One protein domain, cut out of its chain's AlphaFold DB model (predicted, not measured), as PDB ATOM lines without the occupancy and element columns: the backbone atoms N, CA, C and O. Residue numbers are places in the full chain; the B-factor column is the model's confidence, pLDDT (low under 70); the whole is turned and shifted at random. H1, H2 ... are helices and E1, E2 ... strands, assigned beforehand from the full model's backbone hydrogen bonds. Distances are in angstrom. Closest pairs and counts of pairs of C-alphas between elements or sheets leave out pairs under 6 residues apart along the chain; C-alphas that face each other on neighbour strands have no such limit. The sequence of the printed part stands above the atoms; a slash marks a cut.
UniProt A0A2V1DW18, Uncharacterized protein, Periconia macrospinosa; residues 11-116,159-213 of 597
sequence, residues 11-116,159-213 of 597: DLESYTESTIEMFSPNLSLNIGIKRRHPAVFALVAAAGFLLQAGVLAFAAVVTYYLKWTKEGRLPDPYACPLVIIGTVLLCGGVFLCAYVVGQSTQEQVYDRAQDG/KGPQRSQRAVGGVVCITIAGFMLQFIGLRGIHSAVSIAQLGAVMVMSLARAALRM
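Overview. This is residues 11 to 116 and 159 to 213 of the 597 residues of an uncharacterized protein of Periconia macrospinosa (UniProt A0A2V1DW18). Four long helices make a loose, splayed up-and-down bundle: H4 and H5 lie close side by side, H3 and H6 make a wider-spaced second pair, and the two pairs meet near one end and spread apart as a V toward the other. Beyond the open end of the V lie the short helices H1 and H2 and the strand E1, with residues 11 to 17, 24 to 31 and 109 to 116 sticking out, while the loop of residues 66 to 78 lies at the closed end. The printed part has 161 residues, with six named helices and one named strand in the order H1, H2, H3, H4, E1, H5, H6; its class is mostly helix. The whole is loose, with a radius of gyration of the C-alphas of 21.6 A, and flat, spanning 71 by 43 by 20 A.

Along the chain. H1, residues 11 to 23, begins at C-alpha 11 (111.133, 258.126, 37.645) and is 18.8 A long. H2 is residues 27 to 32, 5.9 A. H3, residues 38 to 65, is 39.1 A long. H4, residues 79 to 103, begins at C-alpha 79 (101.004, 254.859, -17.162) and is 35.6 A long. E1 is residues 105 to 111, 19.2 A. H5, residues 161 to 188, is 41.4 A long. H6, residues 191 to 212, is 31.8 A long and ends at C-alpha 212 (83.277, 264.758, 11.841).

Arrangement. H3, H4, H5 and H6 form an up-and-down bundle, each running against the one before it in the chain. H4 and H5 touch with 64 pairs of C-alphas within 8 A, the closest being Gly 86 and Gly 178 at 4.1 A, at a shallow tilt of 21 degrees, opposite ways. H3 and H4 are a helical hairpin at a shallow tilt of 19 degrees; residues 56 to 63 of H3 alone touch residues 80 to 84 of H4, and the closest C-alphas are those of Leu 56 and Ile 84, 6.4 A. H3 and H6 touch at a shallow tilt of 4 degrees, opposite ways; their closest C-alphas are those of Ala 59 and Val 193, 5.9 A. H5 and H6 only just touch, and only at the corner by their link, with 3 pairs within 8 A; the closest C-alphas are those of Leu 186 and Ser 194, 6.0 A. H3 and H5 are apart, as are H4 and H6. H1 and H2 are apart from each other; H1 is also apart from H3, H4, H5 and H6, and H2 from H3, H4, H5 and H6. E1 pairs with no named strand and meets H4 only through their link. Every O i to N i+4 pair is within hydrogen-bond range in H1, H3, H4 and H6; the counts are 1 of 2 in H2 and 21 of 24 in H5.

Size, cuts and confidence. The C-alphas farthest apart are those of Gly 72 and Gly 116, 75.9 A. Residues 117 to 158 are not printed, and C-alphas 116 and 159 are 36.4 A apart across the cut. The link from H3 to H4, 13 residues, is long. The mean pLDDT of the printed part is 79.8; residues 11 to 36, 69 to 75, 114 to 116, 159 to 164 and 213 are under 70.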
ATOM      1  N   ASP A  11     111.974 259.323  37.717       52.69
ATOM      2  CA  ASP A  11     111.133 258.126  37.645       52.69
ATOM      3  C   ASP A  11     109.749 258.395  38.274       52.69
ATOM      4  O   ASP A  11     108.735 257.916  37.764       52.69
ATOM      5  N   LEU A  12     109.685 259.212  39.336       55.44
ATOM      6  CA  LEU A  12     108.435 259.637  39.970       55.44
ATOM      7  C   LEU A  12     107.649 260.629  39.102       55.44
ATOM      8  O   LEU A  12     106.439 260.464  38.953       55.44
ATOM      9  N   GLU A  13     108.311 261.616  38.497       56.78
ATOM     10  CA  GLU A  13     107.688 262.549  37.545       56.78
ATOM     11  C   GLU A  13     107.113 261.799  36.341       56.78
ATOM     12  O   GLU A  13     105.936 261.956  36.026       56.78
ATOM     13  N   SER A  14     107.884 260.885  35.741       54.62
ATOM     14  CA  SER A  14     107.427 260.078  34.603       54.62
ATOM     15  C   SER A  14     106.262 259.143  34.963       54.62
ATOM     16  O   SER A  14     105.330 258.962  34.172       54.62
ATOM     17  N   TYR A  15     106.271 258.559  36.166       54.88
ATOM     18  CA  TYR A  15     105.155 257.751  36.663       54.88
ATOM     19  C   TYR A  15     103.892 258.596  36.888       54.88
ATOM     20  O   TYR A  15     102.787 258.170  36.555       54.88
ATOM     21  N   THR A  16     104.050 259.810  37.411       54.53
ATOM     22  CA  THR A  16     102.935 260.727  37.674       54.53
ATOM     23  C   THR A  16     102.336 261.244  36.366       54.53
ATOM     24  O   THR A  16     101.123 261.181  36.189       54.53
ATOM     25  N   GLU A  17     103.172 261.644  35.408       55.00
ATOM     26  CA  GLU A  17     102.763 262.126  34.082       55.00
ATOM     27  C   GLU A  17     102.027 261.041  33.281       55.00
ATOM     28  O   GLU A  17     100.918 261.265  32.797       55.00
ATOM     29  N   SER A  18     102.565 259.816  33.241       55.31
ATOM     30  CA  SER A  18     101.897 258.680  32.582       55.31
ATOM     31  C   SER A  18     100.573 258.280  33.244       55.31
ATOM     32  O   SER A  18      99.660 257.798  32.570       55.31
ATOM     33  N   THR A  19     100.434 258.510  34.551       54.28
ATOM     34  CA  THR A  19      99.185 258.260  35.281       54.28
ATOM     35  C   THR A  19      98.164 259.376  35.035       54.28
ATOM     36  O   THR A  19      96.991 259.080  34.828       54.28
ATOM     37  N   ILE A  20      98.578 260.644  34.974       56.06
ATOM     38  CA  ILE A  20      97.700 261.772  34.610       56.06
ATOM     39  C   ILE A  20      97.163 261.595  33.181       56.06
ATOM     40  O   ILE A  20      95.960 261.742  32.952       56.06
ATOM     41  N   GLU A  21      98.015 261.184  32.237       56.56
ATOM     42  CA  GLU A  21      97.593 260.852  30.871       56.56
ATOM     43  C   GLU A  21      96.521 259.747  30.848       56.56
ATOM     44  O   GLU A  21      95.540 259.858  30.107       56.56
ATOM     45  N   MET A  22      96.652 258.717  31.695       53.31
ATOM     46  CA  MET A  22      95.691 257.608  31.795       53.31
ATOM     47  C   MET A  22      94.269 258.066  32.171       53.31
ATOM     48  O   MET A  22      93.289 257.463  31.720       53.31
ATOM     49  N   PHE A  23      94.147 259.132  32.969       55.44
ATOM     50  CA  PHE A  23      92.863 259.632  33.473       55.44
ATOM     51  C   PHE A  23      92.357 260.900  32.787       55.44
ATOM     52  O   PHE A  23      91.213 261.289  33.027       55.44
ATOM     53  N   SER A  24      93.157 261.520  31.915       59.78
ATOM     54  CA  SER A  24      92.735 262.691  31.148       59.78
ATOM     55  C   SER A  24      91.530 262.355  30.240       59.78
ATOM     56  O   SER A  24      91.617 261.510  29.338       59.78
ATOM     57  N   PRO A  25      90.348 262.957  30.475       62.25
ATOM     58  CA  PRO A  25      89.176 262.685  29.659       62.25
ATOM     59  C   PRO A  25      89.369 263.277  28.265       62.25
ATOM     60  O   PRO A  25      89.470 264.490  28.095       62.25
ATOM     61  N   ASN A  26      89.307 262.442  27.227       66.56
ATOM     62  CA  ASN A  26      89.201 262.953  25.865       66.56
ATOM     63  C   ASN A  26      87.796 263.537  25.648       66.56
ATOM     64  O   ASN A  26      86.863 262.822  25.272       66.56
ATOM     65  N   LEU A  27      87.641 264.846  25.880       69.12
ATOM     66  CA  LEU A  27      86.367 265.565  25.739       69.12
ATOM     67  C   LEU A  27      85.738 265.344  24.357       69.12
ATOM     68  O   LEU A  27      84.529 265.172  24.251       69.12
ATOM     69  N   SER A  28      86.549 265.259  23.300       67.62
ATOM     70  CA  SER A  28      86.082 264.988  21.934       67.62
ATOM     71  C   SER A  28      85.473 263.589  21.760       67.62
ATOM     72  O   SER A  28      84.492 263.445  21.035       67.62
ATOM     73  N   LEU A  29      86.018 262.572  22.428       66.50
ATOM     74  CA  LEU A  29      85.576 261.175  22.341       66.50
ATOM     75  C   LEU A  29      84.363 260.880  23.231       66.50
ATOM     76  O   LEU A  29      83.555 260.020  22.876       66.50
ATOM     77  N   ASN A  30      84.252 261.578  24.364       68.25
ATOM     78  CA  ASN A  30      83.213 261.343  25.370       68.25
ATOM     79  C   ASN A  30      82.010 262.276  25.226       68.25
ATOM     80  O   ASN A  30      80.882 261.844  25.422       68.25
ATOM     81  N   ILE A  31      82.240 263.536  24.860       67.44
ATOM     82  CA  ILE A  31      81.202 264.574  24.851       67.44
ATOM     83  C   ILE A  31      81.050 265.168  23.442       67.44
ATOM     84  O   ILE A  31      79.944 265.362  22.943       67.44
ATOM     85  N   GLY A  32      82.178 265.426  22.773       54.72
ATOM     86  CA  GLY A  32      82.275 266.176  21.525       54.72
ATOM     87  C   GLY A  32      81.679 265.483  20.309       54.72
ATOM     88  O   GLY A  32      80.992 266.134  19.532       54.72
ATOM     89  N   ILE A  33      81.941 264.193  20.107       60.44
ATOM     90  CA  ILE A  33      81.535 263.477  18.896       60.44
ATOM     91  C   ILE A  33      80.346 262.579  19.217       60.44
ATOM     92  O   ILE A  33      80.479 261.530  19.852       60.44
ATOM     93  N   LYS A  34      79.171 262.942  18.698       59.50
ATOM     94  CA  LYS A  34      77.992 262.076  18.778       59.50
ATOM     95  C   LYS A  34      78.251 260.792  17.983       59.50
ATOM     96  O   LYS A  34      78.315 260.825  16.751       59.50
ATOM     97  N   ARG A  35      78.387 259.651  18.671       60.88
ATOM     98  CA  ARG A  35      78.593 258.351  18.013       60.88
ATOM     99  C   ARG A  35      77.384 258.026  17.133       60.88
ATOM    100  O   ARG A  35      76.276 257.811  17.619       60.88
ATOM    101  N   ARG A  36      77.596 258.017  15.815       63.06
ATOM    102  CA  ARG A  36      76.614 257.509  14.851       63.06
ATOM    103  C   ARG A  36      76.671 255.987  14.821       63.06
ATOM    104  O   ARG A  36      77.702 255.393  15.127       63.06
ATOM    105  N   HIS A  37      75.559 255.371  14.431       72.19
ATOM    106  CA  HIS A  37      75.463 253.921  14.319       72.19
ATOM    107  C   HIS A  37      76.607 253.375  13.438       72.19
ATOM    108  O   HIS A  37      76.863 253.957  12.377       72.19
ATOM    109  N   PRO A  38      77.281 252.272  13.821       78.38
ATOM    110  CA  PRO A  38      78.421 251.714  13.083       78.38
ATOM    111  C   PRO A  38      78.115 251.445  11.602       78.38
ATOM    112  O   PRO A  38      78.993 251.576  10.753       78.38
ATOM    113  N   ALA A  39      76.847 251.180  11.266       82.25
ATOM    114  CA  ALA A  39      76.394 251.041   9.881       82.25
ATOM    115  C   ALA A  39      76.657 252.285   9.010       82.25
ATOM    116  O   ALA A  39      76.945 252.138   7.828       82.25
ATOM    117  N   VAL A  40      76.603 253.502   9.565       85.56
ATOM    118  CA  VAL A  40      76.878 254.735   8.803       85.56
ATOM    119  C   VAL A  40      78.347 254.791   8.390       85.56
ATOM    120  O   VAL A  40      78.658 255.132   7.252       85.56
ATOM    121  N   PHE A  41      79.254 254.410   9.293       84.94
ATOM    122  CA  PHE A  41      80.680 254.322   8.984       84.94
ATOM    123  C   PHE A  41      80.960 253.225   7.955       84.94
ATOM    124  O   PHE A  41      81.705 253.467   7.008       84.94
ATOM    125  N   ALA A  42      80.316 252.062   8.091       88.00
ATOM    126  CA  ALA A  42      80.431 250.972   7.126       88.00
ATOM    127  C   ALA A  42      79.921 251.376   5.731       88.00
ATOM    128  O   ALA A  42      80.583 251.100   4.734       88.00
ATOM    129  N   LEU A  43      78.793 252.091   5.651       90.19
ATOM    130  CA  LEU A  43      78.226 252.571   4.388       90.19
ATOM    131  C   LEU A  43      79.141 253.592   3.706       90.19
ATOM    132  O   LEU A  43      79.388 253.482   2.509       90.19
ATOM    133  N   VAL A  44      79.689 254.556   4.456       90.38
ATOM    134  CA  VAL A  44      80.641 255.535   3.899       90.38
ATOM    135  C   VAL A  44      81.940 254.855   3.457       90.38
ATOM    136  O   VAL A  44      82.477 255.198   2.405       90.38
ATOM    137  N   ALA A  45      82.430 253.864   4.209       90.12
ATOM    138  CA  ALA A  45      83.596 253.076   3.817       90.12
ATOM    139  C   ALA A  45      83.340 252.277   2.527       90.12
ATOM    140  O   ALA A  45      84.169 252.308   1.618       90.12
ATOM    141  N   ALA A  46      82.176 251.630   2.409       91.94
ATOM    142  CA  ALA A  46      81.771 250.910   1.205       91.94
ATOM    143  C   ALA A  46      81.635 251.850  -0.002       91.94
ATOM    144  O   ALA A  46      82.160 251.552  -1.073       91.94
ATOM    145  N   ALA A  47      81.008 253.018   0.174       92.12
ATOM    146  CA  ALA A  47      80.900 254.034  -0.872       92.12
ATOM    147  C   ALA A  47      82.281 254.528  -1.338       92.12
ATOM    148  O   ALA A  47      82.524 254.631  -2.538       92.12
ATOM    149  N   GLY A  48      83.208 254.776  -0.405       90.81
ATOM    150  CA  GLY A  48      84.585 255.157  -0.725       90.81
ATOM    151  C   GLY A  48      85.342 254.072  -1.496       90.81
ATOM    152  O   GLY A  48      86.021 254.377  -2.476       90.81
ATOM    153  N   PHE A  49      85.186 252.804  -1.102       92.25
ATOM    154  CA  PHE A  49      85.786 251.670  -1.807       92.25
ATOM    155  C   PHE A  49      85.240 251.534  -3.234       92.25
ATOM    156  O   PHE A  49      86.019 251.410  -4.177       92.25
ATOM    157  N   LEU A  50      83.917 251.622  -3.406       93.94
ATOM    158  CA  LEU A  50      83.262 251.558  -4.715       93.94
ATOM    159  C   LEU A  50      83.688 252.711  -5.630       93.94
ATOM    160  O   LEU A  50      83.980 252.476  -6.801       93.94
ATOM    161  N   LEU A  51      83.779 253.936  -5.102       92.69
ATOM    162  CA  LEU A  51      84.263 255.095  -5.854       92.69
ATOM    163  C   LEU A  51      85.703 254.887  -6.332       92.69
ATOM    164  O   LEU A  51      85.989 255.072  -7.515       92.69
ATOM    165  N   GLN A  52      86.606 254.461  -5.443       93.62
ATOM    166  CA  GLN A  52      88.015 254.280  -5.796       93.62
ATOM    167  C   GLN A  52      88.219 253.103  -6.761       93.62
ATOM    168  O   GLN A  52      88.980 253.224  -7.722       93.62
ATOM    169  N   ALA A  53      87.504 251.990  -6.564       93.19
ATOM    170  CA  ALA A  53      87.503 250.862  -7.495       93.19
ATOM    171  C   ALA A  53      86.938 251.262  -8.868       93.19
ATOM    172  O   ALA A  53      87.503 250.892  -9.897       93.19
ATOM    173  N   GLY A  54      85.875 252.072  -8.892       92.81
ATOM    174  CA  GLY A  54      85.278 252.612 -10.111       92.81
ATOM    175  C   GLY A  54      86.248 253.477 -10.914       92.81
ATOM    176  O   GLY A  54      86.354 253.301 -12.126       92.81
ATOM    177  N   VAL A  55      87.020 254.352 -10.259       92.38
ATOM    178  CA  VAL A  55      88.043 255.167 -10.942       92.38
ATOM    179  C   VAL A  55      89.165 254.300 -11.521       92.38
ATOM    180  O   VAL A  55      89.604 254.545 -12.644       92.38
ATOM    181  N   LEU A  56      89.601 253.255 -10.808       92.69
ATOM    182  CA  LEU A  56      90.610 252.317 -11.317       92.69
ATOM    183  C   LEU A  56      90.099 251.495 -12.508       92.69
ATOM    184  O   LEU A  56      90.813 251.339 -13.499       92.69
ATOM    185  N   ALA A  57      88.857 251.009 -12.444       92.12
ATOM    186  CA  ALA A  57      88.222 250.306 -13.555       92.12
ATOM    187  C   ALA A  57      88.057 251.228 -14.771       92.12
ATOM    188  O   ALA A  57      88.377 250.839 -15.892       92.12
ATOM    189  N   PHE A  58      87.634 252.476 -14.550       89.50
ATOM    190  CA  PHE A  58      87.536 253.486 -15.597       89.50
ATOM    191  C   PHE A  58      88.900 253.776 -16.237       89.50
ATOM    192  O   PHE A  58      88.997 253.805 -17.461       89.50
ATOM    193  N   ALA A  59      89.967 253.899 -15.439       87.06
ATOM    194  CA  ALA A  59      91.328 254.057 -15.949       87.06
ATOM    195  C   ALA A  59      91.741 252.880 -16.852       87.06
ATOM    196  O   ALA A  59      92.226 253.099 -17.961       87.06
ATOM    197  N   ALA A  60      91.473 251.642 -16.428       87.38
ATOM    198  CA  ALA A  60      91.788 250.450 -17.213       87.38
ATOM    199  C   ALA A  60      90.980 250.374 -18.521       87.38
ATOM    200  O   ALA A  60      91.544 250.085 -19.576       87.38
ATOM    201  N   VAL A  61      89.677 250.673 -18.487       86.88
ATOM    202  CA  VAL A  61      88.814 250.672 -19.683       86.88
ATOM    203  C   VAL A  61      89.245 251.750 -20.675       86.88
ATOM    204  O   VAL A  61      89.370 251.471 -21.869       86.88
ATOM    205  N   VAL A  62      89.524 252.965 -20.196       83.75
ATOM    206  CA  VAL A  62      89.968 254.084 -21.039       83.75
ATOM    207  C   VAL A  62      91.306 253.776 -21.716       83.75
ATOM    208  O   VAL A  62      91.476 254.078 -22.898       83.75
ATOM    209  N   THR A  63      92.239 253.142 -21.000       81.31
ATOM    210  CA  THR A  63      93.566 252.823 -21.543       81.31
ATOM    211  C   THR A  63      93.570 251.585 -22.444       81.31
ATOM    212  O   THR A  63      94.153 251.639 -23.525       81.31
ATOM    213  N   TYR A  64      92.935 250.479 -22.044       80.81
ATOM    214  CA  TYR A  64      93.063 249.198 -22.754       80.81
ATOM    215  C   TYR A  64      91.947 248.923 -23.766       80.81
ATOM    216  O   TYR A  64      92.223 248.348 -24.819       80.81
ATOM    217  N   TYR A  65      90.706 249.332 -23.477       78.88
ATOM    218  CA  TYR A  65      89.553 249.039 -24.335       78.88
ATOM    219  C   TYR A  65      89.243 250.190 -25.298       78.88
ATOM    220  O   TYR A  65      89.214 249.991 -26.509       78.88
ATOM    221  N   LEU A  66      89.064 251.407 -24.771       74.88
ATOM    222  CA  LEU A  66      88.699 252.588 -25.568       74.88
ATOM    223  C   LEU A  66      89.900 253.248 -26.260       74.88
ATOM    224  O   LEU A  66      89.703 254.011 -27.204       74.88
ATOM    225  N   LYS A  67      91.128 252.965 -25.797       75.38
ATOM    226  CA  LYS A  67      92.397 253.497 -26.332       75.38
ATOM    227  C   LYS A  67      92.354 255.007 -26.597       75.38
ATOM    228  O   LYS A  67      92.831 255.476 -27.630       75.38
ATOM    229  N   TRP A  68      91.771 255.776 -25.676       75.19
ATOM    230  CA  TRP A  68      91.689 257.227 -25.838       75.19
ATOM    231  C   TRP A  68      93.084 257.840 -25.932       75.19
ATOM    232  O   TRP A  68      93.941 257.614 -25.074       75.19
ATOM    233  N   THR A  69      93.305 258.617 -26.990       67.31
ATOM    234  CA  THR A  69      94.578 259.282 -27.244       67.31
ATOM    235  C   THR A  69      94.695 260.530 -26.382       67.31
ATOM    236  O   THR A  69      93.744 261.290 -26.203       67.31
ATOM    237  N   LYS A  70      95.886 260.756 -25.833       62.31
ATOM    238  CA  LYS A  70      96.238 262.003 -25.160       62.31
ATOM    239  C   LYS A  70      97.160 262.775 -26.092       62.31
ATOM    240  O   LYS A  70      98.176 262.235 -26.514       62.31
ATOM    241  N   GLU A  71      96.779 263.999 -26.462       61.16
ATOM    242  CA  GLU A  71      97.563 264.851 -27.379       61.16
ATOM    243  C   GLU A  71      97.934 264.139 -28.704       61.16
ATOM    244  O   GLU A  71      99.017 264.318 -29.254       61.16
ATOM    245  N   GLY A  72      97.042 263.278 -29.212       61.22
ATOM    246  CA  GLY A  72      97.253 262.538 -30.462       61.22
ATOM    247  C   GLY A  72      98.169 261.310 -30.361       61.22
ATOM    248  O   GLY A  72      98.402 260.659 -31.378       61.22
ATOM    249  N   ARG A  73      98.658 260.946 -29.165       62.81
ATOM    250  CA  ARG A  73      99.452 259.727 -28.928       62.81
ATOM    251  C   ARG A  73      98.699 258.730 -28.048       62.81
ATOM    252  O   ARG A  73      97.885 259.104 -27.201       62.81
ATOM    253  N   LEU A  74      98.955 257.443 -28.278       62.88
ATOM    254  CA  LEU A  74      98.483 256.380 -27.392       62.88
ATOM    255  C   LEU A  74      99.140 256.548 -26.009       62.88
ATOM    256  O   LEU A  74     100.314 256.920 -25.960       62.88
ATOM    257  N   PRO A  75      98.413 256.301 -24.903       64.19
ATOM    258  CA  PRO A  75      98.982 256.378 -23.561       64.19
ATOM    259  C   PRO A  75     100.197 255.461 -23.422       64.19
ATOM    260  O   PRO A  75     100.163 254.317 -23.887       64.19
ATOM    261  N   ASP A  76     101.246 255.939 -22.753       72.12
ATOM    262  CA  ASP A  76     102.426 255.120 -22.499       72.12
ATOM    263  C   ASP A  76     102.032 253.846 -21.722       72.12
ATOM    264  O   ASP A  76     101.280 253.924 -20.741       72.12
ATOM    265  N   PRO A  77     102.553 252.661 -22.094       75.62
ATOM    266  CA  PRO A  77     102.111 251.382 -21.533       75.62
ATOM    267  C   PRO A  77     102.369 251.252 -20.024       75.62
ATOM    268  O   PRO A  77     101.721 250.447 -19.356       75.62
ATOM    269  N   TYR A  78     103.275 252.063 -19.470       81.06
ATOM    270  CA  TYR A  78     103.576 252.105 -18.040       81.06
ATOM    271  C   TYR A  78     102.592 252.976 -17.229       81.06
ATOM    272  O   TYR A  78     102.526 252.843 -16.009       81.06
ATOM    273  N   ALA A  79     101.804 253.853 -17.864       83.44
ATOM    274  CA  ALA A  79     101.004 254.859 -17.162       83.44
ATOM    275  C   ALA A  79      99.824 254.257 -16.376       83.44
ATOM    276  O   ALA A  79      99.651 254.552 -15.194       83.44
ATOM    277  N   CYS A  80      99.040 253.365 -16.992       85.56
ATOM    278  CA  CYS A  80      97.933 252.665 -16.325       85.56
ATOM    279  C   CYS A  80      98.379 251.758 -15.163       85.56
ATOM    280  O   CYS A  80      97.809 251.884 -14.075       85.56
ATOM    281  N   PRO A  81      99.395 250.882 -15.316       88.50
ATOM    282  CA  PRO A  81      99.865 250.080 -14.191       88.50
ATOM    283  C   PRO A  81     100.442 250.944 -13.060       88.50
ATOM    284  O   PRO A  81     100.200 250.631 -11.896       88.50
ATOM    285  N   LEU A  82     101.104 252.072 -13.362       90.56
ATOM    286  CA  LEU A  82     101.549 253.024 -12.334       90.56
ATOM    287  C   LEU A  82     100.389 253.651 -11.547       90.56
ATOM    288  O   LEU A  82     100.501 253.774 -10.329       90.56
ATOM    289  N   VAL A  83      99.271 254.008 -12.195       91.25
ATOM    290  CA  VAL A  83      98.081 254.521 -11.484       91.25
ATOM    291  C   VAL A  83      97.517 253.475 -10.534       91.25
ATOM    292  O   VAL A  83      97.220 253.802  -9.384       91.25
ATOM    293  N   ILE A  84      97.386 252.225 -10.983       92.25
ATOM    294  CA  ILE A  84      96.830 251.139 -10.167       92.25
ATOM    295  C   ILE A  84      97.750 250.850  -8.977       92.25
ATOM    296  O   ILE A  84      97.299 250.900  -7.832       92.25
ATOM    297  N   ILE A  85      99.042 250.617  -9.230       94.19
ATOM    298  CA  ILE A  85     100.033 250.321  -8.186       94.19
ATOM    299  C   ILE A  85     100.139 251.491  -7.204       94.19
ATOM    300  O   ILE A  85     100.067 251.285  -5.993       94.19
ATOM    301  N   GLY A  86     100.246 252.721  -7.711       93.62
ATOM    302  CA  GLY A  86     100.325 253.923  -6.886       93.62
ATOM    303  C   GLY A  86      99.094 254.109  -6.001       93.62
ATOM    304  O   GLY A  86      99.228 254.359  -4.806       93.62
ATOM    305  N   THR A  87      97.893 253.896  -6.548       92.88
ATOM    306  CA  THR A  87      96.632 253.997  -5.795       92.88
ATOM    307  C   THR A  87      96.528 252.933  -4.703       92.88
ATOM    308  O   THR A  87      96.118 253.248  -3.585       92.88
ATOM    309  N   VAL A  88      96.901 251.683  -4.997       93.69
ATOM    310  CA  VAL A  88      96.884 250.586  -4.016       93.69
ATOM    311  C   VAL A  88      97.884 250.852  -2.893       93.69
ATOM    312  O   VAL A  88      97.524 250.730  -1.723       93.69
ATOM    313  N   LEU A  89      99.107 251.278  -3.226       94.31
ATOM    314  CA  LEU A  89     100.122 251.648  -2.237       94.31
ATOM    315  C   LEU A  89      99.685 252.845  -1.388       94.31
ATOM    316  O   LEU A  89      99.869 252.824  -0.173       94.31
ATOM    317  N   LEU A  90      99.063 253.858  -1.998       93.56
ATOM    318  CA  LEU A  90      98.549 255.026  -1.287       93.56
ATOM    319  C   LEU A  90      97.427 254.641  -0.312       93.56
ATOM    320  O   LEU A  90      97.499 254.964   0.872       93.56
ATOM    321  N   CYS A  91      96.398 253.932  -0.789       91.94
ATOM    322  CA  CYS A  91      95.259 253.529   0.040       91.94
ATOM    323  C   CYS A  91      95.685 252.551   1.143       91.94
ATOM    324  O   CYS A  91      95.276 252.702   2.295       91.94
ATOM    325  N   GLY A  92      96.545 251.587   0.805       92.81
ATOM    326  CA  GLY A  92      97.130 250.648   1.757       92.81
ATOM    327  C   GLY A  92      97.980 251.355   2.809       92.81
ATOM    328  O   GLY A  92      97.820 251.083   3.995       92.81
ATOM    329  N   GLY A  93      98.818 252.313   2.403       92.12
ATOM    330  CA  GLY A  93      99.636 253.122   3.306       92.12
ATOM    331  C   GLY A  93      98.798 253.927   4.301       92.12
ATOM    332  O   GLY A  93      99.049 253.875   5.504       92.12
ATOM    333  N   VAL A  94      97.731 254.587   3.844       90.94
ATOM    334  CA  VAL A  94      96.807 255.313   4.735       90.94
ATOM    335  C   VAL A  94      96.085 254.364   5.702       90.94
ATOM    336  O   VAL A  94      95.951 254.685   6.884       90.94
ATOM    337  N   PHE A  95      95.658 253.183   5.241       91.00
ATOM    338  CA  PHE A  95      95.040 252.166   6.099       91.00
ATOM    339  C   PHE A  95      96.012 251.639   7.163       91.00
ATOM    340  O   PHE A  95      95.685 251.614   8.349       91.00
ATOM    341  N   LEU A  96      97.234 251.283   6.758       89.69
ATOM    342  CA  LEU A  96      98.314 250.873   7.656       89.69
ATOM    343  C   LEU A  96      98.649 251.976   8.664       89.69
ATOM    344  O   LEU A  96      98.936 251.673   9.816       89.69
ATOM    345  N   CYS A  97      98.572 253.247   8.263       87.88
ATOM    346  CA  CYS A  97      98.840 254.376   9.149       87.88
ATOM    347  C   CYS A  97      97.786 254.442  10.256       87.88
ATOM    348  O   CYS A  97      98.129 254.460  11.437       87.88
ATOM    349  N   ALA A  98      96.505 254.374   9.883       85.44
ATOM    350  CA  ALA A  98      95.406 254.318  10.842       85.44
ATOM    351  C   ALA A  98      95.510 253.092  11.765       85.44
ATOM    352  O   ALA A  98      95.290 253.210  12.968       85.44
ATOM    353  N   TYR A  99      95.903 251.937  11.224       87.25
ATOM    354  CA  TYR A  99      96.089 250.711  11.995       87.25
ATOM    355  C   TYR A  99      97.241 250.815  13.003       87.25
ATOM    356  O   TYR A  99      97.069 250.478  14.172       87.25
ATOM    357  N   VAL A 100      98.408 251.309  12.580       86.44
ATOM    358  CA  VAL A 100      99.577 251.484  13.457       86.44
ATOM    359  C   VAL A 100      99.276 252.496  14.560       86.44
ATOM    360  O   VAL A 100      99.616 252.245  15.714       86.44
ATOM    361  N   VAL A 101      98.606 253.606  14.229       81.06
ATOM    362  CA  VAL A 101      98.183 254.598  15.224       81.06
ATOM    363  C   VAL A 101      97.181 253.985  16.204       81.06
ATOM    364  O   VAL A 101      97.386 254.107  17.408       81.06
ATOM    365  N   GLY A 102      96.174 253.252  15.726       79.06
ATOM    366  CA  GLY A 102      95.193 252.589  16.593       79.06
ATOM    367  C   GLY A 102      95.805 251.530  17.518       79.06
ATOM    368  O   GLY A 102      95.421 251.419  18.673       79.06
ATOM    369  N   GLN A 103      96.814 250.789  17.053       80.50
ATOM    370  CA  GLN A 103      97.568 249.832  17.880       80.50
ATOM    371  C   GLN A 103      98.508 250.515  18.888       80.50
ATOM    372  O   GLN A 103      98.954 249.890  19.853       80.50
ATOM    373  N   SER A 104      98.844 251.788  18.659       74.38
ATOM    374  CA  SER A 104      99.686 252.579  19.560       74.38
ATOM    375  C   SER A 104      98.906 253.231  20.703       74.38
ATOM    376  O   SER A 104      99.523 253.778  21.611       74.38
ATOM    377  N   THR A 105      97.576 253.155  20.688       72.69
ATOM    378  CA  THR A 105      96.692 253.690  21.728       72.69
ATOM    379  C   THR A 105      96.046 252.556  22.513       72.69
ATOM    380  O   THR A 105      95.643 251.548  21.938       72.69
ATOM    381  N   GLN A 106      95.953 252.707  23.832       74.12
ATOM    382  CA  GLN A 106      95.185 251.812  24.689       74.12
ATOM    383  C   GLN A 106      93.923 252.543  25.135       74.12
ATOM    384  O   GLN A 106      94.007 253.652  25.658       74.12
ATOM    385  N   GLU A 107      92.769 251.923  24.903       73.94
ATOM    386  CA  GLU A 107      91.468 252.461  25.290       73.94
ATOM    387  C   GLU A 107      90.920 251.665  26.476       73.94
ATOM    388  O   GLU A 107      90.924 250.431  26.461       73.94
ATOM    389  N   GLN A 108      90.424 252.364  27.493       76.88
ATOM    390  CA  GLN A 108      89.650 251.773  28.576       76.88
ATOM    391  C   GLN A 108      88.227 252.301  28.514       76.88
ATOM    392  O   GLN A 108      87.982 253.506  28.490       76.88
ATOM    393  N   VAL A 109      87.287 251.365  28.464       78.12
ATOM    394  CA  VAL A 109      85.868 251.648  28.306       78.12
ATOM    395  C   VAL A 109      85.157 251.276  29.598       78.12
ATOM    396  O   VAL A 109      85.224 250.134  30.042       78.12
ATOM    397  N   TYR A 110      84.490 252.254  30.194       77.69
ATOM    398  CA  TYR A 110      83.655 252.104  31.372       77.69
ATOM    399  C   TYR A 110      82.200 252.119  30.920       77.69
ATOM    400  O   TYR A 110      81.728 253.129  30.394       77.69
ATOM    401  N   ASP A 111      81.506 251.002  31.105       78.31
ATOM    402  CA  ASP A 111      80.076 250.902  30.838       78.31
ATOM    403  C   ASP A 111      79.300 251.101  32.149       78.31
ATOM    404  O   ASP A 111      79.685 250.604  33.212       78.31
ATOM    405  N   ARG A 112      78.208 251.863  32.087       74.62
ATOM    406  CA  ARG A 112      77.366 252.132  33.252       74.62
ATOM    407  C   ARG A 112      76.571 250.879  33.622       74.62
ATOM    408  O   ARG A 112      75.932 250.272  32.762       74.62
ATOM    409  N   ALA A 113      76.566 250.525  34.908       72.25
ATOM    410  CA  ALA A 113      75.735 249.438  35.416       72.25
ATOM    411  C   ALA A 113      74.249 249.741  35.149       72.25
ATOM    412  O   ALA A 113      73.770 250.838  35.439       72.25
ATOM    413  N   GLN A 114      73.528 248.774  34.578       69.00
ATOM    414  CA  GLN A 114      72.102 248.903  34.246       69.00
ATOM    415  C   GLN A 114      71.177 248.545  35.418       69.00
ATOM    416  O   GLN A 114      69.955 248.537  35.267       69.00
ATOM    417  N   ASP A 115      71.746 248.276  36.591       62.06
ATOM    418  CA  ASP A 115      70.989 247.972  37.794       62.06
ATOM    419  C   ASP A 115      70.262 249.241  38.241       62.06
ATOM    420  O   ASP A 115      70.892 250.248  38.545       62.06
ATOM    421  N   GLY A 116      68.926 249.218  38.258       56.53
ATOM    422  CA  GLY A 116      68.048 250.376  38.485       56.53
ATOM    423  C   GLY A 116      68.167 251.103  39.838       56.53
ATOM    424  O   GLY A 116      67.240 251.815  40.216       56.53
ATOM    425  N   LYS A 159     100.534 254.189  24.156       66.25
ATOM    426  CA  LYS A 159     101.497 253.143  24.512       66.25
ATOM    427  C   LYS A 159     102.902 253.601  24.104       66.25
ATOM    428  O   LYS A 159     103.066 254.213  23.052       66.25
ATOM    429  N   GLY A 160     103.901 253.315  24.942       63.12
ATOM    430  CA  GLY A 160     105.232 253.942  24.928       63.12
ATOM    431  C   GLY A 160     105.921 254.162  23.558       63.12
ATOM    432  O   GLY A 160     105.686 253.450  22.578       63.12
ATOM    433  N   PRO A 161     106.842 255.138  23.481       58.09
ATOM    434  CA  PRO A 161     107.156 255.866  22.246       58.09
ATOM    435  C   PRO A 161     107.918 255.081  21.161       58.09
ATOM    436  O   PRO A 161     107.811 255.402  19.977       58.09
ATOM    437  N   GLN A 162     108.698 254.055  21.513       57.78
ATOM    438  CA  GLN A 162     109.858 253.692  20.686       57.78
ATOM    439  C   GLN A 162     109.573 252.733  19.514       57.78
ATOM    440  O   GLN A 162     110.162 252.877  18.441       57.78
ATOM    441  N   ARG A 163     108.656 251.767  19.668       58.56
ATOM    442  CA  ARG A 163     108.328 250.805  18.589       58.56
ATOM    443  C   ARG A 163     107.373 251.402  17.550       58.56
ATOM    444  O   ARG A 163     107.458 251.064  16.372       58.56
ATOM    445  N   SER A 164     106.512 252.328  17.976       63.69
ATOM    446  CA  SER A 164     105.521 252.977  17.113       63.69
ATOM    447  C   SER A 164     106.157 253.966  16.131       63.69
ATOM    448  O   SER A 164     105.739 254.017  14.980       63.69
ATOM    449  N   GLN A 165     107.181 254.725  16.534       72.38
ATOM    450  CA  GLN A 165     107.769 255.774  15.683       72.38
ATOM    451  C   GLN A 165     108.411 255.228  14.398       72.38
ATOM    452  O   GLN A 165     108.189 255.776  13.319       72.38
ATOM    453  N   ARG A 166     109.157 254.116  14.480       78.19
ATOM    454  CA  ARG A 166     109.781 253.492  13.296       78.19
ATOM    455  C   ARG A 166     108.744 252.889  12.345       78.19
ATOM    456  O   ARG A 166     108.888 253.010  11.133       78.19
ATOM    457  N   ALA A 167     107.691 252.280  12.895       83.00
ATOM    458  CA  ALA A 167     106.590 251.731  12.107       83.00
ATOM    459  C   ALA A 167     105.813 252.838  11.375       83.00
ATOM    460  O   ALA A 167     105.552 252.711  10.181       83.00
ATOM    461  N   VAL A 168     105.522 253.952  12.057       84.44
ATOM    462  CA  VAL A 168     104.878 255.127  11.447       84.44
ATOM    463  C   VAL A 168     105.740 255.688  10.313       84.44
ATOM    464  O   VAL A 168     105.222 255.914   9.224       84.44
ATOM    465  N   GLY A 169     107.055 255.833  10.519       87.19
ATOM    466  CA  GLY A 169     107.973 256.313   9.479       87.19
ATOM    467  C   GLY A 169     107.953 255.454   8.209       87.19
ATOM    468  O   GLY A 169     107.813 255.986   7.109       87.19
ATOM    469  N   GLY A 170     108.010 254.124   8.347       89.38
ATOM    470  CA  GLY A 170     107.948 253.209   7.201       89.38
ATOM    471  C   GLY A 170     106.633 253.305   6.422       89.38
ATOM    472  O   GLY A 170     106.637 253.350   5.191       89.38
ATOM    473  N   VAL A 171     105.504 253.404   7.126       91.19
ATOM    474  CA  VAL A 171     104.183 253.537   6.497       91.19
ATOM    475  C   VAL A 171     104.023 254.882   5.779       91.19
ATOM    476  O   VAL A 171     103.459 254.935   4.681       91.19
ATOM    477  N   VAL A 172     104.561 255.967   6.343       91.75
ATOM    478  CA  VAL A 172     104.578 257.286   5.692       91.75
ATOM    479  C   VAL A 172     105.375 257.234   4.386       91.75
ATOM    480  O   VAL A 172     104.879 257.700   3.360       91.75
ATOM    481  N   CYS A 173     106.548 256.592   4.373       92.69
ATOM    482  CA  CYS A 173     107.344 256.422   3.153       92.69
ATOM    483  C   CYS A 173     106.590 255.653   2.056       92.69
ATOM    484  O   CYS A 173     106.593 256.080   0.903       92.69
ATOM    485  N   ILE A 174     105.903 254.559   2.407       92.88
ATOM    486  CA  ILE A 174     105.074 253.784   1.461       92.88
ATOM    487  C   ILE A 174     103.956 254.657   0.875       92.88
ATOM    488  O   ILE A 174     103.712 254.631  -0.330       92.88
ATOM    489  N   THR A 175     103.310 255.463   1.720       93.88
ATOM    490  CA  THR A 175     102.221 256.364   1.319       93.88
ATOM    491  C   THR A 175     102.718 257.434   0.340       93.88
ATOM    492  O   THR A 175     102.085 257.674  -0.687       93.88
ATOM    493  N   ILE A 176     103.882 258.038   0.613       95.25
ATOM    494  CA  ILE A 176     104.513 259.039  -0.263       95.25
ATOM    495  C   ILE A 176     104.934 258.412  -1.597       95.25
ATOM    496  O   ILE A 176     104.661 258.980  -2.653       95.25
ATOM    497  N   ALA A 177     105.554 257.229  -1.572       95.00
ATOM    498  CA  ALA A 177     105.929 256.513  -2.789       95.00
ATOM    499  C   ALA A 177     104.699 256.186  -3.653       95.00
ATOM    500  O   ALA A 177     104.706 256.440  -4.857       95.00
ATOM    501  N   GLY A 178     103.614 255.701  -3.037       94.50
ATOM    502  CA  GLY A 178     102.339 255.456  -3.714       94.50
ATOM    503  C   GLY A 178     101.756 256.714  -4.362       94.50
ATOM    504  O   GLY A 178     101.378 256.677  -5.533       94.50
ATOM    505  N   PHE A 179     101.763 257.845  -3.647       94.06
ATOM    506  CA  PHE A 179     101.320 259.139  -4.179       94.06
ATOM    507  C   PHE A 179     102.122 259.564  -5.418       94.06
ATOM    508  O   PHE A 179     101.534 259.954  -6.427       94.06
ATOM    509  N   MET A 180     103.453 259.446  -5.375       95.12
ATOM    510  CA  MET A 180     104.314 259.819  -6.503       95.12
ATOM    511  C   MET A 180     104.060 258.940  -7.732       95.12
ATOM    512  O   MET A 180     103.907 259.462  -8.837       95.12
ATOM    513  N   LEU A 181     103.941 257.619  -7.548       93.12
ATOM    514  CA  LEU A 181     103.623 256.687  -8.639       93.12
ATOM    515  C   LEU A 181     102.241 256.971  -9.241       93.12
ATOM    516  O   LEU A 181     102.098 257.013 -10.464       93.12
ATOM    517  N   GLN A 182     101.238 257.233  -8.396       93.75
ATOM    518  CA  GLN A 182      99.891 257.583  -8.845       93.75
ATOM    519  C   GLN A 182      99.894 258.894  -9.641       93.75
ATOM    520  O   GLN A 182      99.261 258.970 -10.692       93.75
ATOM    521  N   PHE A 183     100.624 259.912  -9.179       91.19
ATOM    522  CA  PHE A 183     100.706 261.212  -9.845       91.19
ATOM    523  C   PHE A 183     101.367 261.115 -11.226       91.19
ATOM    524  O   PHE A 183     100.838 261.646 -12.205       91.19
ATOM    525  N   ILE A 184     102.485 260.388 -11.326       91.19
ATOM    526  CA  ILE A 184     103.172 260.139 -12.602       91.19
ATOM    527  C   ILE A 184     102.250 259.376 -13.562       91.19
ATOM    528  O   ILE A 184     102.108 259.770 -14.720       91.19
ATOM    529  N   GLY A 185     101.564 258.337 -13.076       88.62
ATOM    530  CA  GLY A 185     100.612 257.571 -13.877       88.62
ATOM    531  C   GLY A 185      99.433 258.416 -14.380       88.62
ATOM    532  O   GLY A 185      99.116 258.384 -15.566       88.62
ATOM    533  N   LEU A 186      98.816 259.232 -13.517       88.12
ATOM    534  CA  LEU A 186      97.701 260.115 -13.892       88.12
ATOM    535  C   LEU A 186      98.135 261.177 -14.908       88.12
ATOM    536  O   LEU A 186      97.369 261.546 -15.801       88.12
ATOM    537  N   ARG A 187      99.387 261.637 -14.822       86.44
ATOM    538  CA  ARG A 187      99.976 262.521 -15.830       86.44
ATOM    539  C   ARG A 187     100.180 261.815 -17.174       86.44
ATOM    540  O   ARG A 187     100.128 262.493 -18.196       86.44
ATOM    541  N   GLY A 188     100.346 260.495 -17.203       82.88
ATOM    542  CA  GLY A 188     100.481 259.705 -18.431       82.88
ATOM    543  C   GLY A 188      99.160 259.289 -19.102       82.88
ATOM    544  O   GLY A 188      99.163 258.966 -20.285       82.88
ATOM    545  N   ILE A 189      98.022 259.323 -18.394       85.75
ATOM    546  CA  ILE A 189      96.704 258.900 -18.918       85.75
ATOM    547  C   ILE A 189      95.861 260.107 -19.373       85.75
ATOM    548  O   ILE A 189      96.158 261.266 -19.058       85.75
ATOM    549  N   HIS A 190      94.809 259.839 -20.152       86.88
ATOM    550  CA  HIS A 190      93.787 260.801 -20.556       86.88
ATOM    551  C   HIS A 190      93.238 261.614 -19.364       86.88
ATOM    552  O   HIS A 190      92.935 261.067 -18.301       86.88
ATOM    553  N   SER A 191      93.062 262.925 -19.559       86.38
ATOM    554  CA  SER A 191      92.694 263.892 -18.509       86.38
ATOM    555  C   SER A 191      91.362 263.589 -17.813       86.38
ATOM    556  O   SER A 191      91.201 263.912 -16.637       86.38
ATOM    557  N   ALA A 192      90.436 262.916 -18.504       87.88
ATOM    558  CA  ALA A 192      89.161 262.475 -17.933       87.88
ATOM    559  C   ALA A 192      89.337 261.599 -16.678       87.88
ATOM    560  O   ALA A 192      88.558 261.723 -15.735       87.88
ATOM    561  N   VAL A 193      90.372 260.752 -16.633       88.69
ATOM    562  CA  VAL A 193      90.655 259.898 -15.466       88.69
ATOM    563  C   VAL A 193      91.097 260.748 -14.272       88.69
ATOM    564  O   VAL A 193      90.637 260.527 -13.155       88.69
ATOM    565  N   SER A 194      91.922 261.770 -14.505       89.88
ATOM    566  CA  SER A 194      92.359 262.705 -13.462       89.88
ATOM    567  C   SER A 194      91.201 263.544 -12.910       89.88
ATOM    568  O   SER A 194      91.124 263.751 -11.701       89.88
ATOM    569  N   ILE A 195      90.267 263.974 -13.768       91.69
ATOM    570  CA  ILE A 195      89.040 264.675 -13.349       91.69
ATOM    571  C   ILE A 195      88.143 263.746 -12.519       91.69
ATOM    572  O   ILE A 195      87.655 264.151 -11.464       91.69
ATOM    573  N   ALA A 196      87.968 262.490 -12.945       91.81
ATOM    574  CA  ALA A 196      87.200 261.496 -12.196       91.81
ATOM    575  C   ALA A 196      87.820 261.211 -10.815       91.81
ATOM    576  O   ALA A 196      87.107 261.191  -9.812       91.81
ATOM    577  N   GLN A 197      89.150 261.069 -10.741       92.94
ATOM    578  CA  GLN A 197      89.872 260.906  -9.476       92.94
ATOM    579  C   GLN A 197      89.689 262.127  -8.565       92.94
ATOM    580  O   GLN A 197      89.428 261.964  -7.374       92.94
ATOM    581  N   LEU A 198      89.789 263.348  -9.104       92.44
ATOM    582  CA  LEU A 198      89.571 264.578  -8.339       92.44
ATOM    583  C   LEU A 198      88.144 264.645  -7.775       92.44
ATOM    584  O   LEU A 198      87.964 264.927  -6.590       92.44
ATOM    585  N   GLY A 199      87.138 264.329  -8.596       93.81
ATOM    586  CA  GLY A 199      85.737 264.277  -8.176       93.81
ATOM    587  C   GLY A 199      85.498 263.253  -7.063       93.81
ATOM    588  O   GLY A 199      84.894 263.582  -6.042       93.81
ATOM    589  N   ALA A 200      86.043 262.040  -7.203       92.31
ATOM    590  CA  ALA A 200      85.959 261.006  -6.172       92.31
ATOM    591  C   ALA A 200      86.601 261.455  -4.846       92.31
ATOM    592  O   ALA A 200      86.013 261.281  -3.774       92.31
ATOM    593  N   VAL A 201      87.776 262.095  -4.905       91.75
ATOM    594  CA  VAL A 201      88.455 262.647  -3.722       91.75
ATOM    595  C   VAL A 201      87.617 263.746  -3.067       91.75
ATOM    596  O   VAL A 201      87.501 263.760  -1.839       91.75
ATOM    597  N   MET A 202      86.999 264.636  -3.847       93.38
ATOM    598  CA  MET A 202      86.134 265.702  -3.332       93.38
ATOM    599  C   MET A 202      84.904 265.140  -2.606       93.38
ATOM    600  O   MET A 202      84.663 265.500  -1.452       93.38
ATOM    601  N   VAL A 203      84.184 264.194  -3.222       93.25
ATOM    602  CA  VAL A 203      83.022 263.520  -2.612       93.25
ATOM    603  C   VAL A 203      83.416 262.830  -1.304       93.25
ATOM    604  O   VAL A 203      82.764 263.023  -0.276       93.25
ATOM    605  N   MET A 204      84.524 262.086  -1.296       91.19
ATOM    606  CA  MET A 204      84.986 261.400  -0.088       91.19
ATOM    607  C   MET A 204      85.469 262.373   1.000       91.19
ATOM    608  O   MET A 204      85.417 262.070   2.193       91.19
ATOM    609  N   SER A 205      85.955 263.554   0.623       90.94
ATOM    610  CA  SER A 205      86.380 264.584   1.578       90.94
ATOM    611  C   SER A 205      85.177 265.259   2.234       90.94
ATOM    612  O   SER A 205      85.174 265.422   3.453       90.94
ATOM    613  N   LEU A 206      84.114 265.533   1.468       90.88
ATOM    614  CA  LEU A 206      82.829 266.000   1.996       90.88
ATOM    615  C   LEU A 206      82.196 264.967   2.934       90.88
ATOM    616  O   LEU A 206      81.785 265.316   4.039       90.88
ATOM    617  N   ALA A 207      82.184 263.685   2.551       88.75
ATOM    618  CA  ALA A 207      81.675 262.616   3.409       88.75
ATOM    619  C   ALA A 207      82.467 262.507   4.728       88.75
ATOM    620  O   ALA A 207      81.877 262.414   5.806       88.75
ATOM    621  N   ARG A 208      83.808 262.588   4.667       84.50
ATOM    622  CA  ARG A 208      84.676 262.604   5.861       84.50
ATOM    623  C   ARG A 208      84.423 263.816   6.752       84.50
ATOM    624  O   ARG A 208      84.370 263.659   7.971       84.50
ATOM    625  N   ALA A 209      84.259 264.998   6.162       84.50
ATOM    626  CA  ALA A 209      83.926 266.211   6.899       84.50
ATOM    627  C   ALA A 209      82.565 266.065   7.594       84.50
ATOM    628  O   ALA A 209      82.474 266.286   8.798       84.50
ATOM    629  N   ALA A 210      81.542 265.581   6.883       82.94
ATOM    630  CA  ALA A 210      80.194 265.390   7.418       82.94
ATOM    631  C   ALA A 210      80.142 264.397   8.594       82.94
ATOM    632  O   ALA A 210      79.404 264.623   9.556       82.94
ATOM    633  N   LEU A 211      80.949 263.326   8.565       79.06
ATOM    634  CA  LEU A 211      81.080 262.391   9.693       79.06
ATOM    635  C   LEU A 211      81.711 263.036  10.938       79.06
ATOM    636  O   LEU A 211      81.420 262.610  12.052       79.06
ATOM    637  N   ARG A 212      82.560 264.056  10.760       71.69
ATOM    638  CA  ARG A 212      83.277 264.758  11.841       71.69
ATOM    639  C   ARG A 212      82.609 266.067  12.285       71.69
ATOM    640  O   ARG A 212      83.055 266.663  13.261       71.69
ATOM    641  N   MET A 213      81.567 266.521  11.585       63.03
ATOM    642  CA  MET A 213      80.962 267.847  11.782       63.03
ATOM    643  C   MET A 213      80.006 267.923  12.980       63.03
ATOM    644  O   MET A 213      79.714 269.013  13.460       63.03
TER     645      MET A 213